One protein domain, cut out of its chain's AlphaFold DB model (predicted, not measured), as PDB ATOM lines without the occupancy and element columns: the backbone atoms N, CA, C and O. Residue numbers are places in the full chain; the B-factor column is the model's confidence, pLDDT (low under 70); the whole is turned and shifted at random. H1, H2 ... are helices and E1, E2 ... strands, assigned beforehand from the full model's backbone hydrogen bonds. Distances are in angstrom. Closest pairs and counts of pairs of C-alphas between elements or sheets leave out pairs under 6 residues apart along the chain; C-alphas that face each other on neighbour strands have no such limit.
ATOM      1  N   LYS A   4     163.672 171.817 157.356       70.94
ATOM      2  CA  LYS A   4     164.967 171.408 156.794       70.94
ATOM      3  C   LYS A   4     164.868 170.829 155.376       70.94
ATOM      4  O   LYS A   4     165.690 171.136 154.522       70.94
ATOM      5  N   LYS A   5     163.847 170.008 155.095       73.00
ATOM      6  CA  LYS A   5     163.632 169.429 153.755       73.00
ATOM      7  C   LYS A   5     163.298 170.511 152.731       73.00
ATOM      8  O   LYS A   5     163.787 170.452 151.612       73.00
ATOM      9  N   LYS A   6     162.485 171.500 153.112       77.25
ATOM     10  CA  LYS A   6     162.124 172.609 152.217       77.25
ATOM     11  C   LYS A   6     163.328 173.497 151.911       77.25
ATOM     12  O   LYS A   6     163.532 173.846 150.757       77.25
ATOM     13  N   GLU A   7     164.144 173.812 152.914       77.12
ATOM     14  CA  GLU A   7     165.367 174.607 152.733       77.12
ATOM     15  C   GLU A   7     166.372 173.913 151.805       77.12
ATOM     16  O   GLU A   7     166.881 174.539 150.876       77.12
ATOM     17  N   LEU A   8     166.593 172.606 151.995       74.44
ATOM     18  CA  LEU A   8     167.460 171.811 151.120       74.44
ATOM     19  C   LEU A   8     166.913 171.709 149.695       74.44
ATOM     20  O   LEU A   8     167.682 171.839 148.749       74.44
ATOM     21  N   ALA A   9     165.600 171.526 149.536       73.00
ATOM     22  CA  ALA A   9     164.966 171.502 148.222       73.00
ATOM     23  C   ALA A   9     165.134 172.829 147.486       73.00
ATOM     24  O   ALA A   9     165.530 172.823 146.330       73.00
ATOM     25  N   VAL A  10     164.930 173.965 148.154       78.19
ATOM     26  CA  VAL A  10     165.131 175.288 147.541       78.19
ATOM     27  C   VAL A  10     166.604 175.531 147.205       78.19
ATOM     28  O   VAL A  10     166.905 176.070 146.139       78.19
ATOM     29  N   ALA A  11     167.530 175.139 148.083       72.12
ATOM     30  CA  ALA A  11     168.965 175.288 147.843       72.12
ATOM     31  C   ALA A  11     169.434 174.442 146.649       72.12
ATOM     32  O   ALA A  11     170.123 174.960 145.769       72.12
ATOM     33  N   LEU A  12     169.013 173.175 146.587       71.75
ATOM     34  CA  LEU A  12     169.345 172.277 145.486       71.75
ATOM     35  C   LEU A  12     168.651 172.718 144.190       71.75
ATOM     36  O   LEU A  12     169.326 172.828 143.174       71.75
ATOM     37  N   ALA A  13     167.363 173.080 144.233       68.69
ATOM     38  CA  ALA A  13     166.609 173.619 143.094       68.69
ATOM     39  C   ALA A  13     167.297 174.840 142.472       68.69
ATOM     40  O   ALA A  13     167.470 174.906 141.261       68.69
ATOM     41  N   ARG A  14     167.775 175.790 143.287       74.44
ATOM     42  CA  ARG A  14     168.519 176.963 142.789       74.44
ATOM     43  C   ARG A  14     169.812 176.589 142.068       74.44
ATOM     44  O   ARG A  14     170.182 177.255 141.108       74.44
ATOM     45  N   LYS A  15     170.505 175.551 142.534       69.94
ATOM     46  CA  LYS A  15     171.761 175.070 141.941       69.94
ATOM     47  C   LYS A  15     171.526 174.254 140.675       69.94
ATOM     48  O   LYS A  15     172.297 174.370 139.728       69.94
ATOM     49  N   VAL A  16     170.448 173.474 140.647       68.19
ATOM     50  CA  VAL A  16     170.089 172.632 139.507       68.19
ATOM     51  C   VAL A  16     169.272 173.356 138.433       68.19
ATOM     52  O   VAL A  16     169.150 172.834 137.330       68.19
ATOM     53  N   ALA A  17     168.744 174.554 138.716       63.94
ATOM     54  CA  ALA A  17     167.912 175.326 137.786       63.94
ATOM     55  C   ALA A  17     168.600 175.596 136.438       63.94
ATOM     56  O   ALA A  17     167.936 175.741 135.419       63.94
ATOM     57  N   HIS A  18     169.935 175.644 136.426       64.94
ATOM     58  CA  HIS A  18     170.735 175.824 135.213       64.94
ATOM     59  C   HIS A  18     171.111 174.517 134.501       64.94
ATOM     60  O   HIS A  18     171.718 174.572 133.438       64.94
ATOM     61  N   LEU A  19     170.806 173.361 135.089       62.06
ATOM     62  CA  LEU A  19     171.295 172.049 134.657       62.06
ATOM     63  C   LEU A  19     170.164 171.123 134.186       62.06
ATOM     64  O   LEU A  19     170.394 169.929 134.044       62.06
ATOM     65  N   GLU A  20     168.956 171.661 133.966       66.75
ATOM     66  CA  GLU A  20     167.767 170.919 133.500       66.75
ATOM     67  C   GLU A  20     167.477 169.647 134.318       66.75
ATOM     68  O   GLU A  20     166.973 168.648 133.804       66.75
ATOM     69  N   VAL A  21     167.807 169.660 135.612       70.06
ATOM     70  CA  VAL A  21     167.555 168.509 136.482       70.06
ATOM     71  C   VAL A  21     166.064 168.470 136.816       70.06
ATOM     72  O   VAL A  21     165.543 169.464 137.325       70.06
ATOM     73  N   PRO A  22     165.373 167.339 136.593       74.25
ATOM     74  CA  PRO A  22     163.965 167.214 136.945       74.25
ATOM     75  C   PRO A  22     163.726 167.403 138.448       74.25
ATOM     76  O   PRO A  22     164.463 166.848 139.269       74.25
ATOM     77  N   ASP A  23     162.644 168.092 138.814       74.00
ATOM     78  CA  ASP A  23     162.271 168.336 140.216       74.00
ATOM     79  C   ASP A  23     162.153 167.033 141.025       74.00
ATOM     80  O   ASP A  23     162.578 166.966 142.176       74.00
ATOM     81  N   GLU A  24     161.689 165.942 140.409       76.31
ATOM     82  CA  GLU A  24     161.625 164.627 141.057       76.31
ATOM     83  C   GLU A  24     162.999 164.109 141.516       76.31
ATOM     84  O   GLU A  24     163.116 163.430 142.538       76.31
ATOM     85  N   VAL A  25     164.062 164.405 140.760       71.31
ATOM     86  CA  VAL A  25     165.436 164.024 141.116       71.31
ATOM     87  C   VAL A  25     165.912 164.850 142.310       71.31
ATOM     88  O   VAL A  25     166.517 164.302 143.234       71.31
ATOM     89  N   VAL A  26     165.584 166.144 142.324       73.06
ATOM     90  CA  VAL A  26     165.870 167.067 143.434       73.06
ATOM     91  C   VAL A  26     165.175 166.592 144.707       73.06
ATOM     92  O   VAL A  26     165.817 166.464 145.751       73.06
ATOM     93  N   GLU A  27     163.888 166.261 144.629       76.50
ATOM     94  CA  GLU A  27     163.115 165.769 145.768       76.50
ATOM     95  C   GLU A  27     163.668 164.451 146.320       76.50
ATOM     96  O   GLU A  27     163.824 164.312 147.538       76.50
ATOM     97  N   ARG A  28     164.030 163.503 145.442       74.00
ATOM     98  CA  ARG A  28     164.664 162.237 145.845       74.00
ATOM     99  C   ARG A  28     166.012 162.466 146.523       74.00
ATOM    100  O   ARG A  28     166.263 161.872 147.570       74.00
ATOM    101  N   ALA A  29     166.861 163.338 145.982       70.69
ATOM    102  CA  ALA A  29     168.152 163.667 146.586       70.69
ATOM    103  C   ALA A  29     167.980 164.308 147.976       70.69
ATOM    104  O   ALA A  29     168.586 163.867 148.951       70.69
ATOM    105  N   VAL A  30     167.073 165.279 148.100       73.81
ATOM    106  CA  VAL A  30     166.763 165.959 149.367       73.81
ATOM    107  C   VAL A  30     166.190 164.999 150.405       73.81
ATOM    108  O   VAL A  30     166.525 165.099 151.590       73.81
ATOM    109  N   ALA A  31     165.337 164.059 149.989       74.56
ATOM    110  CA  ALA A  31     164.789 163.041 150.877       74.56
ATOM    111  C   ALA A  31     165.896 162.182 151.499       74.56
ATOM    112  O   ALA A  31     165.830 161.921 152.702       74.56
ATOM    113  N   LYS A  32     166.916 161.820 150.708       69.69
ATOM    114  CA  LYS A  32     168.087 161.076 151.181       69.69
ATOM    115  C   LYS A  32     168.978 161.927 152.102       69.69
ATOM    116  O   LYS A  32     169.450 161.432 153.113       69.69
ATOM    117  N   MET A  33     169.145 163.222 151.822       68.00
ATOM    118  CA  MET A  33     170.004 164.130 152.608       68.00
ATOM    119  C   MET A  33     169.433 164.561 153.964       68.00
ATOM    120  O   MET A  33     170.172 164.853 154.901       68.00
ATOM    121  N   ALA A  34     168.110 164.660 154.081       63.41
ATOM    122  CA  ALA A  34     167.457 165.222 155.262       63.41
ATOM    123  C   ALA A  34     167.464 164.304 156.501       63.41
ATOM    124  O   ALA A  34     166.782 164.611 157.480       63.41
ATOM    125  N   VAL A  35     168.200 163.191 156.450       58.72
ATOM    126  CA  VAL A  35     168.289 162.176 157.507       58.72
ATOM    127  C   VAL A  35     169.270 162.586 158.618       58.72
ATOM    128  O   VAL A  35     169.074 162.227 159.776       58.72
ATOM    129  N   GLY A  36     170.276 163.417 158.316       60.59
ATOM    130  CA  GLY A  36     171.267 163.864 159.304       60.59
ATOM    131  C   GLY A  36     170.742 164.920 160.289       60.59
ATOM    132  O   GLY A  36     169.840 165.697 159.967       60.59
ATOM    133  N   LYS A  37     171.344 165.009 161.485       60.25
ATOM    134  CA  LYS A  37     171.066 166.076 162.477       60.25
ATOM    135  C   LYS A  37     171.826 167.376 162.190       60.25
ATOM    136  O   LYS A  37     171.358 168.445 162.567       60.25
ATOM    137  N   GLU A  38     172.913 167.290 161.432       66.25
ATOM    138  CA  GLU A  38     173.844 168.396 161.202       66.25
ATOM    139  C   GLU A  38     173.281 169.514 160.319       66.25
ATOM    140  O   GLU A  38     172.435 169.287 159.440       66.25
ATOM    141  N   LYS A  39     173.751 170.740 160.564       68.25
ATOM    142  CA  LYS A  39     173.352 171.930 159.809       68.25
ATOM    143  C   LYS A  39     174.153 172.002 158.508       68.25
ATOM    144  O   LYS A  39     175.361 172.209 158.515       68.25
ATOM    145  N   ILE A  40     173.458 171.852 157.386       73.69
ATOM    146  CA  ILE A  40     174.045 171.978 156.051       73.69
ATOM    147  C   ILE A  40     174.130 173.473 155.715       73.69
ATOM    148  O   ILE A  40     173.108 174.162 155.699       73.69
ATOM    149  N   ARG A  41     175.342 173.982 155.476       76.06
ATOM    150  CA  ARG A  41     175.599 175.371 155.050       76.06
ATOM    151  C   ARG A  41     175.324 175.543 153.560       76.06
ATOM    152  O   ARG A  41     174.829 176.585 153.138       76.06
ATOM    153  N   GLY A  42     175.684 174.535 152.776       74.44
ATOM    154  CA  GLY A  42     175.656 174.595 151.325       74.44
ATOM    155  C   GLY A  42     175.427 173.228 150.709       74.44
ATOM    156  O   GLY A  42     175.734 172.191 151.295       74.44
ATOM    157  N   VAL A  43     174.850 173.254 149.518       77.19
ATOM    158  CA  VAL A  43     174.623 172.082 148.686       77.19
ATOM    159  C   VAL A  43     175.103 172.442 147.291       77.19
ATOM    160  O   VAL A  43     174.720 173.492 146.768       77.19
ATOM    161  N   ASP A  44     175.933 171.592 146.702       76.25
ATOM    162  CA  ASP A  44     176.392 171.745 145.327       76.25
ATOM    163  C   ASP A  44     176.362 170.415 144.577       76.25
ATOM    164  O   ASP A  44     176.386 169.347 145.185       76.25
ATOM    165  N   ILE A  45     176.313 170.464 143.251       75.75
ATOM    166  CA  ILE A  45     176.443 169.264 142.423       75.75
ATOM    167  C   ILE A  45     177.932 169.024 142.201       75.75
ATOM    168  O   ILE A  45     178.687 169.946 141.891       75.75
ATOM    169  N   CYS A  46     178.356 167.772 142.332       74.12
ATOM    170  CA  CYS A  46     179.734 167.344 142.101       74.12
ATOM    171  C   CYS A  46     179.802 166.219 141.066       74.12
ATOM    172  O   CYS A  46     178.791 165.616 140.720       74.12
ATOM    173  N   THR A  47     181.005 165.905 140.575       71.81
ATOM    174  CA  THR A  47     181.232 164.974 139.450       71.81
ATOM    175  C   THR A  47     180.511 163.630 139.594       71.81
ATOM    176  O   THR A  47     180.098 163.034 138.605       71.81
ATOM    177  N   HIS A  48     180.338 163.162 140.831       72.75
ATOM    178  CA  HIS A  48     179.710 161.875 141.147       72.75
ATOM    179  C   HIS A  48     178.302 161.993 141.756       72.75
ATOM    180  O   HIS A  48     177.738 160.983 142.158       72.75
ATOM    181  N   GLY A  49     177.731 163.193 141.856       79.88
ATOM    182  CA  GLY A  49     176.433 163.407 142.491       79.88
ATOM    183  C   GLY A  49     176.374 164.755 143.188       79.88
ATOM    184  O   GLY A  49     176.231 165.786 142.539       79.88
ATOM    185  N   ILE A  50     176.510 164.760 144.512       79.31
ATOM    186  CA  ILE A  50     176.287 165.948 145.345       79.31
ATOM    187  C   ILE A  50     177.437 166.165 146.325       79.31
ATOM    188  O   ILE A  50     178.001 165.212 146.858       79.31
ATOM    189  N   CYS A  51     177.777 167.422 146.573       81.69
ATOM    190  CA  CYS A  51     178.638 167.850 147.660       81.69
ATOM    191  C   CYS A  51     177.812 168.615 148.690       81.69
ATOM    192  O   CYS A  51     177.046 169.518 148.351       81.69
ATOM    193  N   LEU A  52     177.981 168.251 149.954       80.62
ATOM    194  CA  LEU A  52     177.349 168.905 151.089       80.62
ATOM    195  C   LEU A  52     178.411 169.635 151.889       80.62
ATOM    196  O   LEU A  52     179.394 169.026 152.307       80.62
ATOM    197  N   ASP A  53     178.195 170.929 152.097       81.50
ATOM    198  CA  ASP A  53     179.080 171.781 152.874       81.50
ATOM    199  C   ASP A  53     178.535 171.939 154.291       81.50
ATOM    200  O   ASP A  53     177.418 172.420 154.507       81.50
ATOM    201  N   TYR A  54     179.367 171.587 155.259       79.00
ATOM    202  CA  TYR A  54     179.130 171.723 156.687       79.00
ATOM    203  C   TYR A  54     180.114 172.741 157.259       79.00
ATOM    204  O   TYR A  54     181.276 172.793 156.853       79.00
ATOM    205  N   ILE A  55     179.649 173.555 158.204       77.69
ATOM    206  CA  ILE A  55     180.541 174.300 159.096       77.69
ATOM    207  C   ILE A  55     180.493 173.589 160.432       77.69
ATOM    208  O   ILE A  55     179.408 173.377 160.972       77.69
ATOM    209  N   ILE A  56     181.661 173.239 160.936       74.56
ATOM    210  CA  ILE A  56     181.832 172.507 162.177       74.56
ATOM    211  C   ILE A  56     182.719 173.335 163.092       74.56
ATOM    212  O   ILE A  56     183.722 173.876 162.637       74.56
ATOM    213  N   GLU A  57     182.353 173.409 164.363       75.62
ATOM    214  CA  GLU A  57     183.186 174.000 165.408       75.62
ATOM    215  C   GLU A  57     184.312 173.014 165.798       75.62
ATOM    216  O   GLU A  57     184.107 171.795 165.842       75.62
ATOM    217  N   GLY A  58     185.521 173.541 165.991       63.84
ATOM    218  CA  GLY A  58     186.834 172.923 165.760       63.84
ATOM    219  C   GLY A  58     187.176 171.718 166.629       63.84
ATOM    220  O   GLY A  58     188.142 171.007 166.357       63.84
ATOM    221  N   ASP A  59     186.343 171.425 167.616       60.62
ATOM    222  CA  ASP A  59     186.630 170.454 168.662       60.62
ATOM    223  C   ASP A  59     186.185 169.037 168.271       60.62
ATOM    224  O   ASP A  59     186.646 168.046 168.842       60.62
ATOM    225  N   THR A  60     185.254 168.905 167.313       64.12
ATOM    226  CA  THR A  60     184.621 167.609 166.986       64.12
ATOM    227  C   THR A  60     184.416 167.288 165.491       64.12
ATOM    228  O   THR A  60     183.426 166.635 165.144       64.12
ATOM    229  N   PRO A  61     185.366 167.603 164.582       61.94
ATOM    230  CA  PRO A  61     185.248 167.225 163.169       61.94
ATOM    231  C   PRO A  61     185.048 165.718 162.971       61.94
ATOM    232  O   PRO A  61     184.225 165.310 162.160       61.94
ATOM    233  N   TRP A  62     185.725 164.881 163.759       65.00
ATOM    234  CA  TRP A  62     185.666 163.419 163.637       65.00
ATOM    235  C   TRP A  62     184.292 162.822 163.964       65.00
ATOM    236  O   TRP A  62     183.835 161.924 163.264       65.00
ATOM    237  N   LYS A  63     183.597 163.354 164.979       63.56
ATOM    238  CA  LYS A  63     182.253 162.881 165.362       63.56
ATOM    239  C   LYS A  63     181.215 163.213 164.299       63.56
ATOM    240  O   LYS A  63     180.330 162.411 164.013       63.56
ATOM    241  N   ILE A  64     181.337 164.396 163.701       64.00
ATOM    242  CA  ILE A  64     180.452 164.792 162.615       64.00
ATOM    243  C   ILE A  64     180.772 163.965 161.380       64.00
ATOM    244  O   ILE A  64     179.837 163.427 160.797       64.00
ATOM    245  N   LEU A  65     182.052 163.765 161.046       65.06
ATOM    246  CA  LEU A  65     182.476 162.927 159.923       65.06
ATOM    247  C   LEU A  65     181.842 161.538 159.952       65.06
ATOM    248  O   LEU A  65     181.305 161.122 158.933       65.06
ATOM    249  N   GLU A  66     181.810 160.856 161.096       67.50
ATOM    250  CA  GLU A  66     181.113 159.566 161.208       67.50
ATOM    251  C   GLU A  66     179.629 159.674 160.825       67.50
ATOM    252  O   GLU A  66     179.135 158.864 160.042       67.50
ATOM    253  N   SER A  67     178.939 160.715 161.305       65.31
ATOM    254  CA  SER A  67     177.510 160.941 161.044       65.31
ATOM    255  C   SER A  67     177.179 161.421 159.623       65.31
ATOM    256  O   SER A  67     176.104 161.108 159.118       65.31
ATOM    257  N   VAL A  68     178.072 162.175 158.965       64.75
ATOM    258  CA  VAL A  68     177.848 162.669 157.594       64.75
ATOM    259  C   VAL A  68     178.366 161.712 156.528       64.75
ATOM    260  O   VAL A  68     177.788 161.669 155.451       64.75
ATOM    261  N   VAL A  69     179.396 160.907 156.808       63.84
ATOM    262  CA  VAL A  69     179.892 159.872 155.879       63.84
ATOM    263  C   VAL A  69     178.887 158.724 155.740       63.84
ATOM    264  O   VAL A  69     178.817 158.101 154.679       63.84
ATOM    265  N   THR A  70     178.077 158.472 156.771       62.31
ATOM    266  CA  THR A  70     177.029 157.441 156.785       62.31
ATOM    267  C   THR A  70     175.648 158.017 156.468       62.31
ATOM    268  O   THR A  70     174.690 157.881 157.222       62.31
ATOM    269  N   LEU A  71     175.520 158.662 155.309       64.88
ATOM    270  CA  LEU A  71     174.203 158.952 154.745       64.88
ATOM    271  C   LEU A  71     173.582 157.637 154.252       64.88
ATOM    272  O   LEU A  71     174.112 157.019 153.331       64.88
ATOM    273  N   ASP A  72     172.502 157.196 154.907       64.12
ATOM    274  CA  ASP A  72     171.838 155.894 154.724       64.12
ATOM    275  C   ASP A  72     171.815 155.414 153.260       64.12
ATOM    276  O   ASP A  72     171.077 155.930 152.415       64.12
ATOM    277  N   GLY A  73     172.635 154.402 152.963       63.50
ATOM    278  CA  GLY A  73     172.684 153.736 151.659       63.50
ATOM    279  C   GLY A  73     173.306 154.542 150.512       63.50
ATOM    280  O   GLY A  73     173.294 154.055 149.381       63.50
ATOM    281  N   ILE A  74     173.855 155.735 150.764       69.31
ATOM    282  CA  ILE A  74     174.547 156.534 149.746       69.31
ATOM    283  C   ILE A  74     176.068 156.413 149.919       69.31
ATOM    284  O   ILE A  74     176.594 156.806 150.962       69.31
ATOM    285  N   PRO A  75     176.810 155.942 148.900       74.00
ATOM    286  CA  PRO A  75     178.263 155.881 148.969       74.00
ATOM    287  C   PRO A  75     178.864 157.279 149.137       74.00
ATOM    288  O   PRO A  75     178.589 158.191 148.354       74.00
ATOM    289  N   THR A  76     179.731 157.448 150.132       77.88
ATOM    290  CA  THR A  76     180.569 158.644 150.249       77.88
ATOM    291  C   THR A  76     181.833 158.442 149.419       77.88
ATOM    292  O   THR A  76     182.601 157.513 149.654       77.88
ATOM    293  N   ARG A  77     182.047 159.311 148.430       77.62
ATOM    294  CA  ARG A  77     183.191 159.251 147.501       77.62
ATOM    295  C   ARG A  77     184.408 160.003 148.015       77.62
ATOM    296  O   ARG A  77     185.528 159.683 147.633       77.62
ATOM    297  N   GLY A  78     184.196 161.019 148.841       76.56
ATOM    298  CA  GLY A  78     185.284 161.847 149.326       76.56
ATOM    299  C   GLY A  78     184.835 162.818 150.397       76.56
ATOM    300  O   GLY A  78     183.685 163.249 150.438       76.56
ATOM    301  N   VAL A  79     185.784 163.168 151.250       79.44
ATOM    302  CA  VAL A  79     185.636 164.181 152.285       79.44
ATOM    303  C   VAL A  79     186.784 165.161 152.103       79.44
ATOM    304  O   VAL A  79     187.939 164.750 151.986       79.44
ATOM    305  N   LYS A  80     186.478 166.455 152.086       79.81
ATOM    306  CA  LYS A  80     187.473 167.523 152.125       79.81
ATOM    307  C   LYS A  80     187.236 168.357 153.372       79.81
ATOM    308  O   LYS A  80     186.118 168.794 153.617       79.81
ATOM    309  N   VAL A  81     188.286 168.562 154.152       79.94
ATOM    310  CA  VAL A  81     188.250 169.387 155.361       79.94
ATOM    311  C   VAL A  81     189.160 170.579 155.122       79.94
ATOM    312  O   VAL A  81     190.343 170.409 154.836       79.94
ATOM    313  N   PHE A  82     188.596 171.773 155.223       79.50
ATOM    314  CA  PHE A  82     189.298 173.035 155.064       79.50
ATOM    315  C   PHE A  82     189.172 173.839 156.358       79.50
ATOM    316  O   PHE A  82     188.052 174.103 156.796       79.50
ATOM    317  N   PRO A  83     190.277 174.254 156.991       77.56
ATOM    318  CA  PRO A  83     190.189 175.227 158.070       77.56
ATOM    319  C   PRO A  83     189.682 176.562 157.510       77.56
ATOM    320  O   PRO A  83     190.146 176.999 156.454       77.56
ATOM    321  N   MET A  84     188.757 177.227 158.210       72.00
ATOM    322  CA  MET A  84     188.297 178.568 157.808       72.00
ATOM    323  C   MET A  84     189.389 179.644 157.967       72.00
ATOM    324  O   MET A  84     189.262 180.745 157.430       72.00
ATOM    325  N   GLY A  85     190.510 179.302 158.608       64.94
ATOM    326  CA  GLY A  85     191.729 180.105 158.638       64.94
ATOM    327  C   GLY A  85     191.742 181.144 159.758       64.94
ATOM    328  O   GLY A  85     190.996 181.042 160.722       64.94
ATOM    329  N   ILE A  86     192.610 182.154 159.622       60.50
ATOM    330  CA  ILE A  86     192.922 183.169 160.655       60.50
ATOM    331  C   ILE A  86     191.675 183.924 161.155       60.50
ATOM    332  O   ILE A  86     191.669 184.415 162.277       60.50
ATOM    333  N   ILE A  87     190.635 184.024 160.320       65.12
ATOM    334  CA  ILE A  87     189.401 184.762 160.624       65.12
ATOM    335  C   ILE A  87     188.572 184.039 161.689       65.12
ATOM    336  O   ILE A  87     187.931 184.703 162.497       65.12
ATOM    337  N   ASP A  88     188.589 182.705 161.681       68.12
ATOM    338  CA  ASP A  88     187.825 181.902 162.630       68.12
ATOM    339  C   ASP A  88     188.527 180.542 162.834       68.12
ATOM    340  O   ASP A  88     188.240 179.570 162.120       68.12
ATOM    341  N   PRO A  89     189.535 180.482 163.729       69.25
ATOM    342  CA  PRO A  89     190.383 179.302 163.908       69.25
ATOM    343  C   PRO A  89     189.610 178.107 164.475       69.25
ATOM    344  O   PRO A  89     190.009 176.963 164.260       69.25
ATOM    345  N   ASP A  90     188.484 178.381 165.127       74.75
ATOM    346  CA  ASP A  90     187.620 177.387 165.747       74.75
ATOM    347  C   ASP A  90     186.609 176.804 164.754       74.75
ATOM    348  O   ASP A  90     185.743 176.042 165.156       74.75
ATOM    349  N   PHE A  91     186.682 177.119 163.454       76.12
ATOM    350  CA  PHE A  91     185.755 176.560 162.469       76.12
ATOM    351  C   PHE A  91     186.440 175.823 161.324       76.12
ATOM    352  O   PHE A  91     187.398 176.272 160.688       76.12
ATOM    353  N   LEU A  92     185.849 174.680 161.001       77.31
ATOM    354  CA  LEU A  92     186.218 173.819 159.897       77.31
ATOM    355  C   LEU A  92     185.080 173.799 158.880       77.31
ATOM    356  O   LEU A  92     183.926 173.509 159.200       77.31
ATOM    357  N   HIS A  93     185.411 174.087 157.628       81.62
ATOM    358  CA  HIS A  93     184.545 173.817 156.494       81.62
ATOM    359  C   HIS A  93     184.777 172.377 156.043       81.62
ATOM    360  O   HIS A  93     185.847 172.023 155.554       81.62
ATOM    361  N   VAL A  94     183.767 171.532 156.219       79.81
ATOM    362  CA  VAL A  94     183.807 170.134 155.792       79.81
ATOM    363  C   VAL A  94     182.877 169.946 154.614       79.81
ATOM    364  O   VAL A  94     181.677 170.169 154.717       79.81
ATOM    365  N   GLN A  95     183.435 169.512 153.496       82.88
ATOM    366  CA  GLN A  95     182.702 169.153 152.299       82.88
ATOM    367  C   GLN A  95     182.672 167.631 152.162       82.88
ATOM    368  O   GLN A  95     183.720 166.991 152.082       82.88
ATOM    369  N   VAL A  96     181.477 167.050 152.099       81.50
ATOM    370  CA  VAL A  96     181.286 165.609 151.898       81.50
ATOM    371  C   VAL A  96     180.639 165.366 150.548       81.50
ATOM    372  O   VAL A  96     179.594 165.935 150.236       81.50
ATOM    373  N   GLN A  97     181.271 164.522 149.740       83.56
ATOM    374  CA  GLN A  97     180.786 164.143 148.427       83.56
ATOM    375  C   GLN A  97     180.060 162.802 148.495       83.56
ATOM    376  O   GLN A  97     180.670 161.769 148.778       83.56
ATOM    377  N   HIS A  98     178.778 162.818 148.146       81.38
ATOM    378  CA  HIS A  98     177.932 161.638 148.072       81.38
ATOM    379  C   HIS A  98     177.630 161.264 146.623       81.38
ATOM    380  O   HIS A  98     177.366 162.119 145.770       81.38
ATOM    381  N   GLU A  99     177.663 159.965 146.357       80.44
ATOM    382  CA  GLU A  99     177.335 159.394 145.061       80.44
ATOM    383  C   GLU A  99     175.823 159.264 144.912       80.44
ATOM    384  O   GLU A  99     175.204 158.335 145.419       80.44
ATOM    385  N   ILE A 100     175.220 160.215 144.207       77.19
ATOM    386  CA  ILE A 100     173.809 160.174 143.826       77.19
ATOM    387  C   ILE A 100     173.800 159.997 142.310       77.19
ATOM    388  O   ILE A 100     173.954 160.993 141.598       77.19
ATOM    389  N   PRO A 101     173.676 158.755 141.801       74.12
ATOM    390  CA  PRO A 101     173.730 158.470 140.368       74.12
ATOM    391  C   PRO A 101     172.735 159.298 139.560       74.12
ATOM    392  O   PRO A 101     173.022 159.676 138.432       74.12
ATOM    393  N   GLU A 102     171.590 159.639 140.154       72.75
ATOM    394  CA  GLU A 102     170.562 160.461 139.519       72.75
ATOM    395  C   GLU A 102     171.017 161.907 139.259       72.75
ATOM    396  O   GLU A 102     170.420 162.579 138.431       72.75
ATOM    397  N   LEU A 103     172.052 162.385 139.956       71.75
ATOM    398  CA  LEU A 103     172.695 163.689 139.745       71.75
ATOM    399  C   LEU A 103     174.065 163.556 139.054       71.75
ATOM    400  O   LEU A 103     174.598 164.533 138.522       71.75
ATOM    401  N   ALA A 104     174.644 162.353 139.043       65.50
ATOM    402  CA  ALA A 104     175.911 162.067 138.390       65.50
ATOM    403  C   ALA A 104     175.759 162.210 136.865       65.50
ATOM    404  O   ALA A 104     174.986 161.502 136.230       65.50
TER     405      ALA A 104
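Overview. This is residues 4 to 104 of the 111 residues of an uncharacterized protein of uncultured Sulfurovum sp (UniProt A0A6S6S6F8). A strongly twisted sheet of four antiparallel strands has H3 over one part of it, along E4, while H1 packs over the edge strand E1 at the other side. H2 packs on H1 and meets the sheet only with its residues 29 to 33. The printed part has 101 residues, with three named helices and four named strands in the order H1, H2, E1, E2, H3, E3, E4; the sheet's order is E1, E2, E4, E3, and the class is mixed, helices and strands. The whole is compact, with a radius of gyration of the C-alphas of 13.5 A and spans of 40 by 27 by 24 A.

Along the chain. In the sheet, E1 is residues 40 to 46, 15.8 A long, E2 residues 49 to 57, 26.1 A, E4 residues 91 to 99, 25.9 A, and E3 residues 76 to 83, 20.7 A. H1 is residues 4 to 16, 18.1 A long, H2 residues 23 to 33, 15.2 A, and H3 residues 61 to 69, 11.7 A. C-alpha 4, where H1 begins, is at (164.967, 171.408, 156.794); C-alpha 49, where E2 begins, is at (176.433, 163.407, 142.491); C-alpha 99, where E4 ends, is at (177.335, 159.394, 145.061).

Arrangement. E1 and E2 form a hairpin, antiparallel at 152 degrees, with N 44 and O 51 within hydrogen-bond range at 2.9 A. The inner strands E2 and E4 are antiparallel at 159 degrees, with N 52 and O 96 2.8 A apart. E3 and E4 form a hairpin, antiparallel at 165 degrees, with N 95 and O 80 2.8 A apart. The edge strands E1 and E3 are apart. The domain has two layers, helices on one face of a sheet, with H1 and H3 as those helices. H3 is on the sheet at a height of 8.9 A; it lies over E4, on which 6 of its 9 C-alphas fall, and only just not over E2, on which 2 fall. It runs along the strands, at 19 degrees to E4 on the local plane; the closest C-alphas of H3 and E4 are those of Val 69 and Val 96, 7.1 A apart. H1 is on the sheet over E1, at a height of 8.9 A, and runs slantwise to the strands, at 35 degrees to E1 on the local plane; their closest C-alphas are those of Leu 12 and Val 43, 6.2 A apart. H2 only grazes the sheet. H1 and H2 touch at a steep tilt of 49 degrees, opposite ways, with the C-alphas of Ala 9 and Val 30 closest at 5.9 A. H3 is apart from H1 and from H2. E2, H3 and E3 make a split strand-helix-strand unit, two strands running the same way with E4 between them; its crossover is right-handed. In H1, H2 and H3 every O i to N i+4 pair is within hydrogen-bond range.

Size, cuts and confidence. The two C-alphas farthest apart, those of Glu 24 and Ile 86, are 41.3 A from each other. The printed part has no cut and no long link; the links E1 to E2 and E2 to H3 are tight. The mean pLDDT of the printed part is 72.0, and 38 residues are under 70, among them residues 15 to 20, 32 to 39, 58 to 74 and 85 to 89.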